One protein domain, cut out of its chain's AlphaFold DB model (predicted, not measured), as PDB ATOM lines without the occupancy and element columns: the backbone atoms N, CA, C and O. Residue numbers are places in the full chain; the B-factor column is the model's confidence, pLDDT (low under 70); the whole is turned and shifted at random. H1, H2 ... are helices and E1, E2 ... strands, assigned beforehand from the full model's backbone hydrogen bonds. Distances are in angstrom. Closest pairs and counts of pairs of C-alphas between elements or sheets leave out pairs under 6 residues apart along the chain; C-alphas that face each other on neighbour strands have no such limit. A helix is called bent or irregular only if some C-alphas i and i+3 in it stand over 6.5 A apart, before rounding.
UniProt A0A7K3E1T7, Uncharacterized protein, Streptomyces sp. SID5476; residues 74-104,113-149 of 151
ATOM      1  N   ARG A  74     110.181-138.015 123.538       77.00
ATOM      2  CA  ARG A  74     110.728-136.749 124.033       77.00
ATOM      3  C   ARG A  74     112.058-136.493 123.345       77.00
ATOM      4  O   ARG A  74     113.020-137.221 123.576       77.00
ATOM      5  N   ARG A  75     112.113-135.437 122.543       88.50
ATOM      6  CA  ARG A  75     113.347-134.949 121.926       88.50
ATOM      7  C   ARG A  75     113.978-133.893 122.818       88.50
ATOM      8  O   ARG A  75     113.275-133.145 123.499       88.50
ATOM      9  N   GLU A  76     115.305-133.867 122.831       92.00
ATOM     10  CA  GLU A  76     116.093-132.985 123.686       92.00
ATOM     11  C   GLU A  76     117.171-132.276 122.866       92.00
ATOM     12  O   GLU A  76     117.771-132.862 121.963       92.00
ATOM     13  N   HIS A  77     117.432-131.013 123.196       93.88
ATOM     14  CA  HIS A  77     118.527-130.232 122.634       93.88
ATOM     15  C   HIS A  77     119.147-129.366 123.718       93.88
ATOM     16  O   HIS A  77     118.450-128.648 124.436       93.88
ATOM     17  N   HIS A  78     120.467-129.434 123.838       94.75
ATOM     18  CA  HIS A  78     121.196-128.653 124.818       94.75
ATOM     19  C   HIS A  78     121.663-127.335 124.208       94.75
ATOM     20  O   HIS A  78     122.396-127.321 123.221       94.75
ATOM     21  N   VAL A  79     121.259-126.237 124.833       94.31
ATOM     22  CA  VAL A  79     121.675-124.881 124.492       94.31
ATOM     23  C   VAL A  79     122.635-124.414 125.575       94.31
ATOM     24  O   VAL A  79     122.311-124.463 126.763       94.31
ATOM     25  N   SER A  80     123.820-123.959 125.176       94.69
ATOM     26  CA  SER A  80     124.865-123.550 126.114       94.69
ATOM     27  C   SER A  80     125.408-122.170 125.780       94.69
ATOM     28  O   SER A  80     125.591-121.836 124.612       94.69
ATOM     29  N   ARG A  81     125.689-121.398 126.832       92.75
ATOM     30  CA  ARG A  81     126.350-120.086 126.794       92.75
ATOM     31  C   ARG A  81     125.758-119.088 125.788       92.75
ATOM     32  O   ARG A  81     126.501-118.411 125.084       92.75
ATOM     33  N   VAL A  82     124.435-118.975 125.738       95.19
ATOM     34  CA  VAL A  82     123.763-117.964 124.907       95.19
ATOM     35  C   VAL A  82     123.706-116.642 125.664       95.19
ATOM     36  O   VAL A  82     123.223-116.608 126.793       95.19
ATOM     37  N   ALA A  83     124.202-115.567 125.053       94.94
ATOM     38  CA  ALA A  83     124.083-114.222 125.604       94.94
ATOM     39  C   ALA A  83     122.635-113.732 125.462       94.94
ATOM     40  O   ALA A  83     122.077-113.739 124.361       94.94
ATOM     41  N   LEU A  84     122.029-113.339 126.579       94.81
ATOM     42  CA  LEU A  84     120.716-112.713 126.629       94.81
ATOM     43  C   LEU A  84     120.856-111.295 127.188       94.81
ATOM     44  O   LEU A  84     121.523-111.125 128.213       94.81
ATOM     45  N   PRO A  85     120.203-110.300 126.570       94.81
ATOM     46  CA  PRO A  85     120.277-108.923 127.033       94.81
ATOM     47  C   PRO A  85     119.739-108.803 128.459       94.81
ATOM     48  O   PRO A  85     118.726-109.419 128.818       94.81
ATOM     49  N   SER A  86     120.428-108.007 129.274       94.19
ATOM     50  CA  SER A  86     119.911-107.545 130.562       94.19
ATOM     51  C   SER A  86     119.265-106.164 130.419       94.19
ATOM     52  O   SER A  86     119.286-105.548 129.353       94.19
ATOM     53  N   ARG A  87     118.728-105.629 131.518       94.25
ATOM     54  CA  ARG A  87     118.248-104.241 131.564       94.25
ATOM     55  C   ARG A  87     119.361-103.210 131.342       94.25
ATOM     56  O   ARG A  87     119.072-102.060 131.015       94.25
ATOM     57  N   TRP A  88     120.617-103.568 131.605       93.94
ATOM     58  CA  TRP A  88     121.754-102.671 131.415       93.94
ATOM     59  C   TRP A  88     122.381-102.931 130.043       93.94
ATOM     60  O   TRP A  88     122.707-104.080 129.757       93.94
ATOM     61  N   PRO A  89     122.599-101.892 129.218       88.94
ATOM     62  CA  PRO A  89     123.076-102.062 127.843       88.94
ATOM     63  C   PRO A  89     124.491-102.649 127.755       88.94
ATOM     64  O   PRO A  89     124.845-103.223 126.733       88.94
ATOM     65  N   ASP A  90     125.285-102.527 128.822       93.38
ATOM     66  CA  ASP A  90     126.677-102.985 128.866       93.38
ATOM     67  C   ASP A  90     126.840-104.398 129.458       93.38
ATOM     68  O   ASP A  90     127.965-104.884 129.597       93.38
ATOM     69  N   TYR A  91     125.742-105.056 129.855       92.75
ATOM     70  CA  TYR A  91     125.782-106.359 130.517       92.75
ATOM     71  C   TYR A  91     124.781-107.344 129.919       92.75
ATOM     72  O   TYR A  91     123.587-107.063 129.834       92.75
ATOM     73  N   ASP A  92     125.265-108.555 129.657       93.94
ATOM     74  CA  ASP A  92     124.453-109.690 129.229       93.94
ATOM     75  C   ASP A  92     124.434-110.793 130.289       93.94
ATOM     76  O   ASP A  92     125.407-111.027 131.017       93.94
ATOM     77  N   PHE A  93     123.325-111.523 130.342       94.81
ATOM     78  CA  PHE A  93     123.246-112.797 131.040       94.81
ATOM     79  C   PHE A  93     123.724-113.930 130.136       94.81
ATOM     80  O   PHE A  93     123.418-113.975 128.949       94.81
ATOM     81  N   VAL A  94     124.422-114.904 130.718       95.56
ATOM     82  CA  VAL A  94     124.827-116.122 130.012       95.56
ATOM     83  C   VAL A  94     123.848-117.240 130.354       95.56
ATOM     84  O   VAL A  94     123.847-117.766 131.468       95.56
ATOM     85  N   PHE A  95     123.012-117.606 129.390       95.12
ATOM     86  CA  PHE A  95     121.954-118.597 129.532       95.12
ATOM     87  C   PHE A  95     122.391-119.982 129.043       95.12
ATOM     88  O   PHE A  95     123.157-120.126 128.087       95.12
ATOM     89  N   SER A  96     121.921-121.034 129.712       95.38
ATOM     90  CA  SER A  96     122.098-122.430 129.297       95.38
ATOM     91  C   SER A  96     120.907-123.255 129.767       95.38
ATOM     92  O   SER A  96     120.473-123.106 130.908       95.38
ATOM     93  N   ALA A  97     120.385-124.122 128.904       95.00
ATOM     94  CA  ALA A  97     119.223-124.949 129.204       95.00
ATOM     95  C   ALA A  97     119.171-126.198 128.322       95.00
ATOM     96  O   ALA A  97     119.729-126.240 127.225       95.00
ATOM     97  N   THR A  98     118.449-127.212 128.790       95.31
ATOM     98  CA  THR A  98     118.075-128.369 127.973       95.31
ATOM     99  C   THR A  98     116.633-128.195 127.528       95.31
ATOM    100  O   THR A  98     115.708-128.309 128.329       95.31
ATOM    101  N   VAL A  99     116.446-127.909 126.244       94.38
ATOM    102  CA  VAL A  99     115.133-127.732 125.627       94.38
ATOM    103  C   VAL A  99     114.568-129.106 125.301       94.38
ATOM    104  O   VAL A  99     115.207-129.895 124.605       94.38
ATOM    105  N   ARG A 100     113.372-129.397 125.813       91.81
ATOM    106  CA  ARG A 100     112.661-130.658 125.578       91.81
ATOM    107  C   ARG A 100     111.381-130.370 124.807       91.81
ATOM    108  O   ARG A 100     110.620-129.491 125.202       91.81
ATOM    109  N   TRP A 101     111.121-131.116 123.742       90.81
ATOM    110  CA  TRP A 101     109.881-130.997 122.970       90.81
ATOM    111  C   TRP A 101     109.418-132.366 122.477       90.81
ATOM    112  O   TRP A 101     110.149-133.355 122.541       90.81
ATOM    113  N   HIS A 102     108.181-132.426 122.000       86.88
ATOM    114  CA  HIS A 102     107.635-133.593 121.322       86.88
ATOM    115  C   HIS A 102     106.972-133.133 120.019       86.88
ATOM    116  O   HIS A 102     106.391-132.044 119.994       86.88
ATOM    117  N   PRO A 103     107.095-133.900 118.925       79.44
ATOM    118  CA  PRO A 103     106.362-133.604 117.705       79.44
ATOM    119  C   PRO A 103     104.866-133.824 117.955       79.44
ATOM    120  O   PRO A 103     104.471-134.847 118.513       79.44
ATOM    121  N   LEU A 104     104.043-132.861 117.551       75.19
ATOM    122  CA  LEU A 104     102.599-133.049 117.469       75.19
ATOM    123  C   LEU A 104     102.286-133.557 116.059       75.19
ATOM    124  O   LEU A 104     102.820-133.012 115.091       75.19
ATOM    125  N   LEU A 113     110.787-127.885 108.663       70.44
ATOM    126  CA  LEU A 113     112.175-128.088 108.219       70.44
ATOM    127  C   LEU A 113     113.172-128.282 109.378       70.44
ATOM    128  O   LEU A 113     114.153-129.006 109.217       70.44
ATOM    129  N   ASN A 114     112.942-127.661 110.544       84.81
ATOM    130  CA  ASN A 114     113.778-127.847 111.737       84.81
ATOM    131  C   ASN A 114     112.989-127.663 113.055       84.81
ATOM    132  O   ASN A 114     112.953-126.560 113.611       84.81
ATOM    133  N   PRO A 115     112.384-128.731 113.609       86.12
ATOM    134  CA  PRO A 115     111.595-128.642 114.839       86.12
ATOM    135  C   PRO A 115     112.443-128.310 116.075       86.12
ATOM    136  O   PRO A 115     111.944-127.685 117.007       86.12
ATOM    137  N   ALA A 116     113.726-128.691 116.085       88.56
ATOM    138  CA  ALA A 116     114.637-128.361 117.178       88.56
ATOM    139  C   ALA A 116     114.925-126.855 117.223       88.56
ATOM    140  O   ALA A 116     114.856-126.249 118.288       88.56
ATOM    141  N   GLY A 117     115.190-126.246 116.062       90.50
ATOM    142  CA  GLY A 117     115.427-124.807 115.947       90.50
ATOM    143  C   GLY A 117     114.230-123.983 116.417       90.50
ATOM    144  O   GLY A 117     114.402-123.060 117.205       90.50
ATOM    145  N   LEU A 118     113.012-124.372 116.021       90.88
ATOM    146  CA  LEU A 118     111.786-123.709 116.482       90.88
ATOM    147  C   LEU A 118     111.593-123.826 117.998       90.88
ATOM    148  O   LEU A 118     111.246-122.845 118.652       90.88
ATOM    149  N   ALA A 119     111.837-125.011 118.566       92.25
ATOM    150  CA  ALA A 119     111.735-125.213 120.007       92.25
ATOM    151  C   ALA A 119     112.758-124.356 120.773       92.25
ATOM    152  O   ALA A 119     112.416-123.752 121.789       92.25
ATOM    153  N   VAL A 120     113.997-124.281 120.278       94.12
ATOM    154  CA  VAL A 120     115.061-123.459 120.869       94.12
ATOM    155  C   VAL A 120     114.721-121.975 120.784       94.12
ATOM    156  O   VAL A 120     114.764-121.301 121.810       94.12
ATOM    157  N   GLU A 121     114.326-121.477 119.612       93.62
ATOM    158  CA  GLU A 121     113.981-120.065 119.415       93.62
ATOM    159  C   GLU A 121     112.824-119.646 120.331       93.62
ATOM    160  O   GLU A 121     112.912-118.640 121.028       93.62
ATOM    161  N   ALA A 122     111.781-120.478 120.440       93.50
ATOM    162  CA  ALA A 122     110.642-120.217 121.319       93.50
ATOM    163  C   ALA A 122     111.007-120.181 122.815       93.50
ATOM    164  O   ALA A 122     110.305-119.554 123.614       93.50
ATOM    165  N   VAL A 123     112.060-120.890 123.235       95.44
ATOM    166  CA  VAL A 123     112.582-120.815 124.609       95.44
ATOM    167  C   VAL A 123     113.456-119.576 124.785       95.44
ATOM    168  O   VAL A 123     113.304-118.873 125.785       95.44
ATOM    169  N   LEU A 124     114.335-119.285 123.824       95.94
ATOM    170  CA  LEU A 124     115.223-118.124 123.873       95.94
ATOM    171  C   LEU A 124     114.450-116.805 123.860       95.94
ATOM    172  O   LEU A 124     114.807-115.900 124.607       95.94
ATOM    173  N   ASP A 125     113.373-116.705 123.086       95.88
ATOM    174  CA  ASP A 125     112.567-115.486 123.001       95.88
ATOM    175  C   ASP A 125     111.811-115.193 124.310       95.88
ATOM    176  O   ASP A 125     111.797-114.067 124.820       95.88
ATOM    177  N   ARG A 126     111.277-116.244 124.946       94.75
ATOM    178  CA  ARG A 126     110.686-116.145 126.291       94.75
ATOM    179  C   ARG A 126     111.723-115.776 127.347       94.75
ATOM    180  O   ARG A 126     111.451-114.927 128.194       94.75
ATOM    181  N   ALA A 127     112.906-116.391 127.293       95.62
ATOM    182  CA  ALA A 127     113.995-116.070 128.208       95.62
ATOM    183  C   ALA A 127     114.444-114.608 128.045       95.62
ATOM    184  O   ALA A 127     114.558-113.902 129.045       95.62
ATOM    185  N   ARG A 128     114.601-114.139 126.800       95.38
ATOM    186  CA  ARG A 128     114.950-112.756 126.446       95.38
ATOM    187  C   ARG A 128     113.948-111.754 127.016       95.38
ATOM    188  O   ARG A 128     114.342-110.828 127.716       95.38
ATOM    189  N   THR A 129     112.656-111.993 126.792       95.31
ATOM    190  CA  THR A 129     111.574-111.124 127.290       95.31
ATOM    191  C   THR A 129     111.662-110.910 128.805       95.31
ATOM    192  O   THR A 129     111.356-109.828 129.309       95.31
ATOM    193  N   LEU A 130     112.091-111.942 129.542       94.00
ATOM    194  CA  LEU A 130     112.288-111.865 130.984       94.00
ATOM    195  C   LEU A 130     113.598-111.147 131.329       94.00
ATOM    196  O   LEU A 130     113.579-110.243 132.162       94.00
ATOM    197  N   THR A 131     114.724-111.510 130.710       94.25
ATOM    198  CA  THR A 131     116.045-110.969 131.074       94.25
ATOM    199  C   THR A 131     116.205-109.482 130.763       94.25
ATOM    200  O   THR A 131     116.824-108.782 131.565       94.25
ATOM    201  N   GLU A 132     115.584-108.971 129.694       95.00
ATOM    202  CA  GLU A 132     115.630-107.545 129.312       95.00
ATOM    203  C   GLU A 132     115.093-106.613 130.406       95.00
ATOM    204  O   GLU A 132     115.476-105.450 130.509       95.00
ATOM    205  N   GLN A 133     114.217-107.123 131.269       92.88
ATOM    206  CA  GLN A 133     113.600-106.347 132.344       92.88
ATOM    207  C   GLN A 133     114.387-106.439 133.660       92.88
ATOM    208  O   GLN A 133     114.048-105.760 134.638       92.88
ATOM    209  N   ARG A 134     115.429-107.281 133.727       93.19
ATOM    210  CA  ARG A 134     116.139-107.610 134.970       93.19
ATOM    211  C   ARG A 134     117.513-106.966 135.051       93.19
ATOM    212  O   ARG A 134     118.277-106.925 134.093       93.19
ATOM    213  N   GLU A 135     117.836-106.483 136.246       92.56
ATOM    214  CA  GLU A 135     119.153-105.929 136.555       92.56
ATOM    215  C   GLU A 135     120.178-107.059 136.776       92.56
ATOM    216  O   GLU A 135     119.872-108.038 137.470       92.56
ATOM    217  N   PRO A 136     121.416-106.923 136.264       89.44
ATOM    218  CA  PRO A 136     122.447-107.966 136.346       89.44
ATOM    219  C   PRO A 136     122.925-108.252 137.778       89.44
ATOM    220  O   PRO A 136     123.442-109.332 138.060       89.44
ATOM    221  N   GLY A 137     122.693-107.330 138.720       90.00
ATOM    222  CA  GLY A 137     123.124-107.458 140.116       90.00
ATOM    223  C   GLY A 137     122.472-108.601 140.907       90.00
ATOM    224  O   GLY A 137     122.926-108.907 142.008       90.00
ATOM    225  N   ARG A 138     121.419-109.246 140.382       86.69
ATOM    226  CA  ARG A 138     120.714-110.361 141.048       86.69
ATOM    227  C   ARG A 138     120.589-111.600 140.159       86.69
ATOM    228  O   ARG A 138     119.522-112.206 140.091       86.69
ATOM    229  N   ALA A 139     121.680-112.010 139.511       89.19
ATOM    230  CA  ALA A 139     121.698-113.152 138.590       89.19
ATOM    231  C   ALA A 139     121.075-114.444 139.163       89.19
ATOM    232  O   ALA A 139     120.320-115.113 138.465       89.19
ATOM    233  N   SER A 140     121.305-114.766 140.441       91.81
ATOM    234  CA  SER A 140     120.707-115.953 141.079       91.81
ATOM    235  C   SER A 140     119.179-115.880 141.183       91.81
ATOM    236  O   SER A 140     118.504-116.894 141.031       91.81
ATOM    237  N   LEU A 141     118.610-114.690 141.406       93.19
ATOM    238  CA  LEU A 141     117.156-114.505 141.412       93.19
ATOM    239  C   LEU A 141     116.591-114.700 140.003       93.19
ATOM    240  O   LEU A 141     115.631-115.442 139.823       93.19
ATOM    241  N   VAL A 142     117.237-114.090 139.005       93.12
ATOM    242  CA  VAL A 142     116.855-114.223 137.591       93.12
ATOM    243  C   VAL A 142     116.927-115.683 137.141       93.12
ATOM    244  O   VAL A 142     116.040-116.147 136.435       93.12
ATOM    245  N   GLN A 143     117.920-116.444 137.610       93.88
ATOM    246  CA  GLN A 143     118.018-117.879 137.347       93.88
ATOM    247  C   GLN A 143     116.800-118.650 137.884       93.88
ATOM    248  O   GLN A 143     116.266-119.510 137.181       93.88
ATOM    249  N   HIS A 144     116.345-118.356 139.104       94.75
ATOM    250  CA  HIS A 144     115.168-119.009 139.682       94.75
ATOM    251  C   HIS A 144     113.877-118.611 138.965       94.75
ATOM    252  O   HIS A 144     113.043-119.473 138.694       94.75
ATOM    253  N   GLU A 145     113.732-117.338 138.608       93.31
ATOM    254  CA  GLU A 145     112.589-116.867 137.825       93.31
ATOM    255  C   GLU A 145     112.546-117.506 136.433       93.31
ATOM    256  O   GLU A 145     111.497-118.000 136.029       93.31
ATOM    257  N   LEU A 146     113.683-117.577 135.727       94.25
ATOM    258  CA  LEU A 146     113.791-118.266 134.437       94.25
ATOM    259  C   LEU A 146     113.465-119.752 134.566       94.25
ATOM    260  O   LEU A 146     112.740-120.292 133.735       94.25
ATOM    261  N   SER A 147     113.960-120.406 135.619       93.06
ATOM    262  CA  SER A 147     113.655-121.814 135.889       93.06
ATOM    263  C   SER A 147     112.153-122.043 136.075       93.06
ATOM    264  O   SER A 147     111.638-123.043 135.596       93.06
ATOM    265  N   GLY A 148     111.450-121.119 136.741       93.44
ATOM    266  CA  GLY A 148     110.001-121.203 136.937       93.44
ATOM    267  C   GLY A 148     109.180-120.813 135.704       93.44
ATOM    268  O   GLY A 148     108.125-121.387 135.464       93.44
ATOM    269  N   ALA A 149     109.651-119.855 134.904       92.62
ATOM    270  CA  ALA A 149     108.950-119.404 133.702       92.62
ATOM    271  C   ALA A 149     109.072-120.387 132.522       92.62
ATOM    272  O   ALA A 149     108.251-120.352 131.604       92.62
TER     273      ALA A 149
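This is residues 74 to 104 and 113 to 149 of the 151 residues of an uncharacterized protein of Streptomyces sp. SID5476 (UniProt A0A7K3E1T7). What is the shape? A long, bent hairpin of E1 and E2 is covered by helix H1, and H2 folds back beside E2. What is printed? The 68 residues, mixed in class, have E1, E2, H1 and H2 in that order; the whole is only just compact, close to loose, radius of gyration of the C-alphas 12.8 A, spans 39 by 21 by 17 A.

How do the strands pair? E1, residues 75 to 85, and E2, residues 92 to 101, form an antiparallel hairpin; N 77 and O 99, 2.9 A apart, are within hydrogen-bond range. Where are the helices? The closest C-alphas of E1 and H1, residues 115 to 131, are Leu 84 and Arg 128, 5.8 A apart. H1, with residues 127 to 131 alone, only just touches H2, residues 136 to 149, with 3 pairs of C-alphas within 8 A, the closest Ala 127 and Leu 146, 6.6 A; they run opposite ways at a steep tilt of 47 degrees. Of O i to N i+4 pairs, 12 of 13 in H1 and 8 of 10 in H2 are within range.

Where does E1 begin? C-alpha 75 is at (113.347, -134.949, 121.926); E1 is 27.4 A long, E2 26.6 A, H1 24.4 A. Where does H2 end? C-alpha 149 is at (108.950, -119.404, 133.702); H2, 17.9 A, is irregular, C-alphas 137 and 140 being 8.9 A apart.

Is anything cut? Residues 105 to 112 are not printed; C-alphas 104 and 113 are 14.2 A apart. Is confidence low? No printed residue is under 70.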